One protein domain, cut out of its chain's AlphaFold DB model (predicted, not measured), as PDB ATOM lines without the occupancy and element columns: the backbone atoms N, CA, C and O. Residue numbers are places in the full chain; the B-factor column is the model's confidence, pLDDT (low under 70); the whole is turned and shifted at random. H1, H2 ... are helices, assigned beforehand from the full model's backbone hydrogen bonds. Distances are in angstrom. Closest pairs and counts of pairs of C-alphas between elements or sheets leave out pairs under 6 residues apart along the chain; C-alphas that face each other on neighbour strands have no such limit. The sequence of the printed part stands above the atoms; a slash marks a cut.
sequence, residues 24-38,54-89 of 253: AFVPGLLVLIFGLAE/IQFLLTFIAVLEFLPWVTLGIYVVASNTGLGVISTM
ATOM      1  N   ALA A  24     -27.465  43.990  19.220       53.78
ATOM      2  CA  ALA A  24     -27.924  44.469  17.914       53.78
ATOM      3  C   ALA A  24     -27.975  43.365  16.840       53.78
ATOM      4  O   ALA A  24     -28.816  43.416  15.942       53.78
ATOM      5  N   PHE A  25     -27.115  42.344  16.936       54.22
ATOM      6  CA  PHE A  25     -26.995  41.300  15.910       54.22
ATOM      7  C   PHE A  25     -28.063  40.200  16.039       54.22
ATOM      8  O   PHE A  25     -28.610  39.722  15.043       54.22
ATOM      9  N   VAL A  26     -28.409  39.825  17.274       64.44
ATOM     10  CA  VAL A  26     -29.390  38.762  17.564       64.44
ATOM     11  C   VAL A  26     -30.816  39.114  17.098       64.44
ATOM     12  O   VAL A  26     -31.454  38.255  16.482       64.44
ATOM     13  N   PRO A  27     -31.331  40.348  17.289       59.75
ATOM     14  CA  PRO A  27     -32.645  40.728  16.771       59.75
ATOM     15  C   PRO A  27     -32.693  40.728  15.240       59.75
ATOM     16  O   PRO A  27     -33.677  40.273  14.663       59.75
ATOM     17  N   GLY A  28     -31.622  41.180  14.574       60.78
ATOM     18  CA  GLY A  28     -31.545  41.205  13.110       60.78
ATOM     19  C   GLY A  28     -31.595  39.807  12.490       60.78
ATOM     20  O   GLY A  28     -32.322  39.583  11.524       60.78
ATOM     21  N   LEU A  29     -30.885  38.844  13.087       63.72
ATOM     22  CA  LEU A  29     -30.893  37.449  12.642       63.72
ATOM     23  C   LEU A  29     -32.255  36.775  12.883       63.72
ATOM     24  O   LEU A  29     -32.753  36.070  12.007       63.72
ATOM     25  N   LEU A  30     -32.886  37.022  14.037       64.50
ATOM     26  CA  LEU A  30     -34.209  36.475  14.360       64.50
ATOM     27  C   LEU A  30     -35.301  37.001  13.425       64.50
ATOM     28  O   LEU A  30     -36.150  36.228  12.991       64.50
ATOM     29  N   VAL A  31     -35.253  38.281  13.057       63.81
ATOM     30  CA  VAL A  31     -36.186  38.877  12.090       63.81
ATOM     31  C   VAL A  31     -36.034  38.250  10.704       63.81
ATOM     32  O   VAL A  31     -37.030  37.988  10.035       63.81
ATOM     33  N   LEU A  32     -34.802  37.968  10.276       63.25
ATOM     34  CA  LEU A  32     -34.530  37.349   8.978       63.25
ATOM     35  C   LEU A  32     -35.046  35.899   8.934       63.25
ATOM     36  O   LEU A  32     -35.621  35.475   7.934       63.25
ATOM     37  N   ILE A  33     -34.925  35.169  10.048       70.44
ATOM     38  CA  ILE A  33     -35.469  33.813  10.209       70.44
ATOM     39  C   ILE A  33     -37.007  33.829  10.231       70.44
ATOM     40  O   ILE A  33     -37.628  33.023   9.540       70.44
ATOM     41  N   PHE A  34     -37.630  34.758  10.965       60.56
ATOM     42  CA  PHE A  34     -39.093  34.880  11.018       60.56
ATOM     43  C   PHE A  34     -39.694  35.316   9.674       60.56
ATOM     44  O   PHE A  34     -40.703  34.755   9.255       60.56
ATOM     45  N   GLY A  35     -39.045  36.233   8.951       61.31
ATOM     46  CA  GLY A  35     -39.478  36.641   7.610       61.31
ATOM     47  C   GLY A  35     -39.390  35.512   6.576       61.31
ATOM     48  O   GLY A  35     -40.252  35.403   5.708       61.31
ATOM     49  N   LEU A  36     -38.390  34.630   6.686       59.56
ATOM     50  CA  LEU A  36     -38.285  33.437   5.837       59.56
ATOM     51  C   LEU A  36     -39.322  32.362   6.195       59.56
ATOM     52  O   LEU A  36     -39.778  31.650   5.304       59.56
ATOM     53  N   ALA A  37     -39.705  32.245   7.469       61.62
ATOM     54  CA  ALA A  37     -40.725  31.300   7.919       61.62
ATOM     55  C   ALA A  37     -42.139  31.698   7.455       61.62
ATOM     56  O   ALA A  37     -42.887  30.846   6.982       61.62
ATOM     57  N   GLU A  38     -42.473  32.989   7.520       57.72
ATOM     58  CA  GLU A  38     -43.729  33.553   6.998       57.72
ATOM     59  C   GLU A  38     -43.854  33.350   5.480       57.72
ATOM     60  O   GLU A  38     -44.876  32.876   4.989       57.72
ATOM     61  N   ILE A  54     -66.402  40.485   5.671       64.25
ATOM     62  CA  ILE A  54     -65.070  39.999   5.286       64.25
ATOM     63  C   ILE A  54     -64.191  41.146   4.794       64.25
ATOM     64  O   ILE A  54     -62.987  41.109   4.998       64.25
ATOM     65  N   GLN A  55     -64.753  42.194   4.191       66.88
ATOM     66  CA  GLN A  55     -63.943  43.288   3.656       66.88
ATOM     67  C   GLN A  55     -63.346  44.142   4.781       66.88
ATOM     68  O   GLN A  55     -62.158  44.457   4.738       66.88
ATOM     69  N   PHE A  56     -64.124  44.405   5.838       67.62
ATOM     70  CA  PHE A  56     -63.619  45.017   7.071       67.62
ATOM     71  C   PHE A  56     -62.591  44.120   7.767       67.62
ATOM     72  O   PHE A  56     -61.525  44.603   8.153       67.62
ATOM     73  N   LEU A  57     -62.866  42.817   7.868       66.75
ATOM     74  CA  LEU A  57     -61.952  41.851   8.479       66.75
ATOM     75  C   LEU A  57     -60.617  41.763   7.718       66.75
ATOM     76  O   LEU A  57     -59.564  41.785   8.339       66.75
ATOM     77  N   LEU A  58     -60.648  41.743   6.383       68.69
ATOM     78  CA  LEU A  58     -59.458  41.722   5.528       68.69
ATOM     79  C   LEU A  58     -58.658  43.022   5.631       68.69
ATOM     80  O   LEU A  58     -57.437  42.969   5.725       68.69
ATOM     81  N   THR A  59     -59.317  44.185   5.674       70.88
ATOM     82  CA  THR A  59     -58.605  45.452   5.915       70.88
ATOM     83  C   THR A  59     -57.990  45.509   7.311       70.88
ATOM     84  O   THR A  59     -56.887  46.018   7.470       70.88
ATOM     85  N   PHE A  60     -58.663  44.951   8.319       73.25
ATOM     86  CA  PHE A  60     -58.158  44.895   9.686       73.25
ATOM     87  C   PHE A  60     -56.960  43.944   9.814       73.25
ATOM     88  O   PHE A  60     -55.958  44.313  10.418       73.25
ATOM     89  N   ILE A  61     -57.022  42.768   9.182       74.00
ATOM     90  CA  ILE A  61     -55.907  41.812   9.102       74.00
ATOM     91  C   ILE A  61     -54.715  42.442   8.369       74.00
ATOM     92  O   ILE A  61     -53.612  42.439   8.903       74.00
ATOM     93  N   ALA A  62     -54.942  43.092   7.224       69.94
ATOM     94  CA  ALA A  62     -53.879  43.772   6.481       69.94
ATOM     95  C   ALA A  62     -53.203  44.894   7.296       69.94
ATOM     96  O   ALA A  62     -51.990  45.081   7.219       69.94
ATOM     97  N   VAL A  63     -53.961  45.634   8.114       73.62
ATOM     98  CA  VAL A  63     -53.407  46.659   9.017       73.62
ATOM     99  C   VAL A  63     -52.608  46.029  10.162       73.62
ATOM    100  O   VAL A  63     -51.551  46.551  10.523       73.62
ATOM    101  N   LEU A  64     -53.079  44.907  10.715       72.75
ATOM    102  CA  LEU A  64     -52.365  44.168  11.758       72.75
ATOM    103  C   LEU A  64     -51.067  43.537  11.252       72.75
ATOM    104  O   LEU A  64     -50.099  43.504  12.001       72.75
ATOM    105  N   GLU A  65     -51.015  43.101   9.996       76.94
ATOM    106  CA  GLU A  65     -49.788  42.604   9.369       76.94
ATOM    107  C   GLU A  65     -48.813  43.732   9.028       76.94
ATOM    108  O   GLU A  65     -47.602  43.549   9.110       76.94
ATOM    109  N   PHE A  66     -49.309  44.928   8.708       76.44
ATOM    110  CA  PHE A  66     -48.461  46.070   8.365       76.44
ATOM    111  C   PHE A  66     -47.744  46.683   9.582       76.44
ATOM    112  O   PHE A  66     -46.613  47.163   9.476       76.44
ATOM    113  N   LEU A  67     -48.374  46.655  10.760       76.00
ATOM    114  CA  LEU A  67     -47.860  47.290  11.981       76.00
ATOM    115  C   LEU A  67     -46.504  46.717  12.469       76.00
ATOM    116  O   LEU A  67     -45.619  47.506  12.831       76.00
ATOM    117  N   PRO A  68     -46.278  45.387  12.441       84.50
ATOM    118  CA  PRO A  68     -44.975  44.775  12.691       84.50
ATOM    119  C   PRO A  68     -43.881  45.260  11.738       84.50
ATOM    120  O   PRO A  68     -42.783  45.566  12.196       84.50
ATOM    121  N   TRP A  69     -44.171  45.400  10.441       80.31
ATOM    122  CA  TRP A  69     -43.194  45.880   9.456       80.31
ATOM    123  C   TRP A  69     -42.804  47.339   9.688       80.31
ATOM    124  O   TRP A  69     -41.626  47.679   9.583       80.31
ATOM    125  N   VAL A  70     -43.760  48.196  10.058       81.50
ATOM    126  CA  VAL A  70     -43.474  49.594  10.429       81.50
ATOM    127  C   VAL A  70     -42.598  49.648  11.675       81.50
ATOM    128  O   VAL A  70     -41.600  50.367  11.709       81.50
ATOM    129  N   THR A  71     -42.938  48.846  12.682       81.88
ATOM    130  CA  THR A  71     -42.180  48.756  13.932       81.88
ATOM    131  C   THR A  71     -40.755  48.273  13.664       81.88
ATOM    132  O   THR A  71     -39.792  48.896  14.107       81.88
ATOM    133  N   LEU A  72     -40.607  47.215  12.863       84.88
ATOM    134  CA  LEU A  72     -39.317  46.697  12.429       84.88
ATOM    135  C   LEU A  72     -38.514  47.750  11.660       84.88
ATOM    136  O   LEU A  72     -37.334  47.942  11.944       84.88
ATOM    137  N   GLY A  73     -39.149  48.460  10.725       82.94
ATOM    138  CA  GLY A  73     -38.517  49.532   9.963       82.94
ATOM    139  C   GLY A  73     -37.944  50.620  10.870       82.94
ATOM    140  O   GLY A  73     -36.794  51.019  10.697       82.94
ATOM    141  N   ILE A  74     -38.696  51.035  11.894       87.12
ATOM    142  CA  ILE A  74     -38.235  52.014  12.889       87.12
ATOM    143  C   ILE A  74     -37.025  51.479  13.667       87.12
ATOM    144  O   ILE A  74     -36.028  52.191  13.796       87.12
ATOM    145  N   TYR A  75     -37.068  50.230  14.142       86.56
ATOM    146  CA  TYR A  75     -35.942  49.620  14.862       86.56
ATOM    147  C   TYR A  75     -34.681  49.518  14.002       86.56
ATOM    148  O   TYR A  75     -33.585  49.831  14.470       86.56
ATOM    149  N   VAL A  76     -34.828  49.122  12.737       84.94
ATOM    150  CA  VAL A  76     -33.714  49.037  11.789       84.94
ATOM    151  C   VAL A  76     -33.115  50.422  11.554       84.94
ATOM    152  O   VAL A  76     -31.897  50.572  11.636       84.94
ATOM    153  N   VAL A  77     -33.932  51.452  11.321       88.00
ATOM    154  CA  VAL A  77     -33.438  52.823  11.110       88.00
ATOM    155  C   VAL A  77     -32.725  53.354  12.353       88.00
ATOM    156  O   VAL A  77     -31.624  53.898  12.238       88.00
ATOM    157  N   ALA A  78     -33.300  53.157  13.542       88.81
ATOM    158  CA  ALA A  78     -32.694  53.591  14.798       88.81
ATOM    159  C   ALA A  78     -31.342  52.900  15.048       88.81
ATOM    160  O   ALA A  78     -30.359  53.567  15.368       88.81
ATOM    161  N   SER A  79     -31.273  51.582  14.829       85.06
ATOM    162  CA  SER A  79     -30.044  50.795  14.973       85.06
ATOM    163  C   SER A  79     -28.952  51.242  13.997       85.06
ATOM    164  O   SER A  79     -27.835  51.533  14.417       85.06
ATOM    165  N   ASN A  80     -29.279  51.391  12.708       82.69
ATOM    166  CA  ASN A  80     -28.311  51.826  11.698       82.69
ATOM    167  C   ASN A  80     -27.822  53.259  11.936       82.69
ATOM    168  O   ASN A  80     -26.650  53.546  11.716       82.69
ATOM    169  N   THR A  81     -28.690  54.151  12.423       88.69
ATOM    170  CA  THR A  81     -28.287  55.516  12.792       88.69
ATOM    171  C   THR A  81     -27.307  55.495  13.962       88.69
ATOM    172  O   THR A  81     -26.261  56.139  13.900       88.69
ATOM    173  N   GLY A  82     -27.604  54.718  15.010       86.62
ATOM    174  CA  GLY A  82     -26.698  54.541  16.145       86.62
ATOM    175  C   GLY A  82     -25.357  53.944  15.725       86.62
ATOM    176  O   GLY A  82     -24.309  54.465  16.100       86.62
ATOM    177  N   LEU A  83     -25.385  52.906  14.883       85.94
ATOM    178  CA  LEU A  83     -24.184  52.274  14.350       85.94
ATOM    179  C   LEU A  83     -23.361  53.254  13.512       85.94
ATOM    180  O   LEU A  83     -22.162  53.349  13.720       85.94
ATOM    181  N   GLY A  84     -23.999  54.033  12.635       85.06
ATOM    182  CA  GLY A  84     -23.325  55.051  11.828       85.06
ATOM    183  C   GLY A  84     -22.599  56.087  12.685       85.06
ATOM    184  O   GLY A  84     -21.439  56.392  12.425       85.06
ATOM    185  N   VAL A  85     -23.236  56.568  13.757       89.00
ATOM    186  CA  VAL A  85     -22.600  57.496  14.705       89.00
ATOM    187  C   VAL A  85     -21.404  56.834  15.394       89.00
ATOM    188  O   VAL A  85     -20.313  57.400  15.380       89.00
ATOM    189  N   ILE A  86     -21.572  55.623  15.935       88.38
ATOM    190  CA  ILE A  86     -20.493  54.884  16.614       88.38
ATOM    191  C   ILE A  86     -19.327  54.613  15.655       88.38
ATOM    192  O   ILE A  86     -18.173  54.796  16.025       88.38
ATOM    193  N   SER A  87     -19.614  54.241  14.407       84.31
ATOM    194  CA  SER A  87     -18.602  53.956  13.390       84.31
ATOM    195  C   SER A  87     -17.768  55.173  12.995       84.31
ATOM    196  O   SER A  87     -16.677  54.979  12.465       84.31
ATOM    197  N   THR A  88     -18.254  56.392  13.255       86.19
ATOM    198  CA  THR A  88     -17.519  57.651  13.024       86.19
ATOM    199  C   THR A  88     -16.772  58.170  14.254       86.19
ATOM    200  O   THR A  88     -15.990  59.109  14.134       86.19
ATOM    201  N   MET A  89     -16.984  57.582  15.435       86.62
ATOM    202  CA  MET A  89     -16.255  57.975  16.641       86.62
ATOM    203  C   MET A  89     -14.835  57.382  16.640       86.62
ATOM    204  O   MET A  89     -14.655  56.241  16.205       86.62
TER     205      MET A  89
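Overview. This is residues 24 to 38 and 54 to 89 of the 253 residues of an uncharacterized protein of Pisolithus microcarpus 441 (UniProt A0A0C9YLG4). One long, unbent helix, H2, makes the length of a rod, and a shorter helix, H1, runs alongside part of it the opposite way, with only a loose approach at one end of H1. The printed part has 51 residues with two named helices, H1 then H2, and no named strand; its class is all helix. It is only just extended, close to loose, with a radius of gyration of the C-alphas of 15.1 A, and spans 53 by 20 by 9 A.

Along the chain. H2 is residues 54 to 88, 51.3 A from C-alpha 54 at (-65.070, 39.999, 5.286) to C-alpha 88 at (-17.519, 57.651, 13.024). H1 is residues 24 to 38, 22.1 A long, beginning at C-alpha 24 at (-27.924, 44.469, 17.914).

Arrangement. H2 and H1 are close but not clearly touching; their closest C-alphas, those of Ser 79 and Ala 24, are 7.3 A apart. They run opposite ways at a shallow tilt of 27 degrees. O i to N i+4 pairs are within hydrogen-bond range in 29 of 31 cases in H2 and 10 of 11 in H1.

Size, cuts and confidence. The C-alphas farthest apart, of Ile 54 and Met 89, are 53.2 A apart. Residues 39 to 53 are not printed, and C-alphas 38 and 54 are 22.4 A apart across this cut. Residues 54 to 71 of H2 and 32 to 38 of H1 are among those that stand free. Mean pLDDT of the printed part is 74.5; 20 residues are under 70, among them 24 to 32.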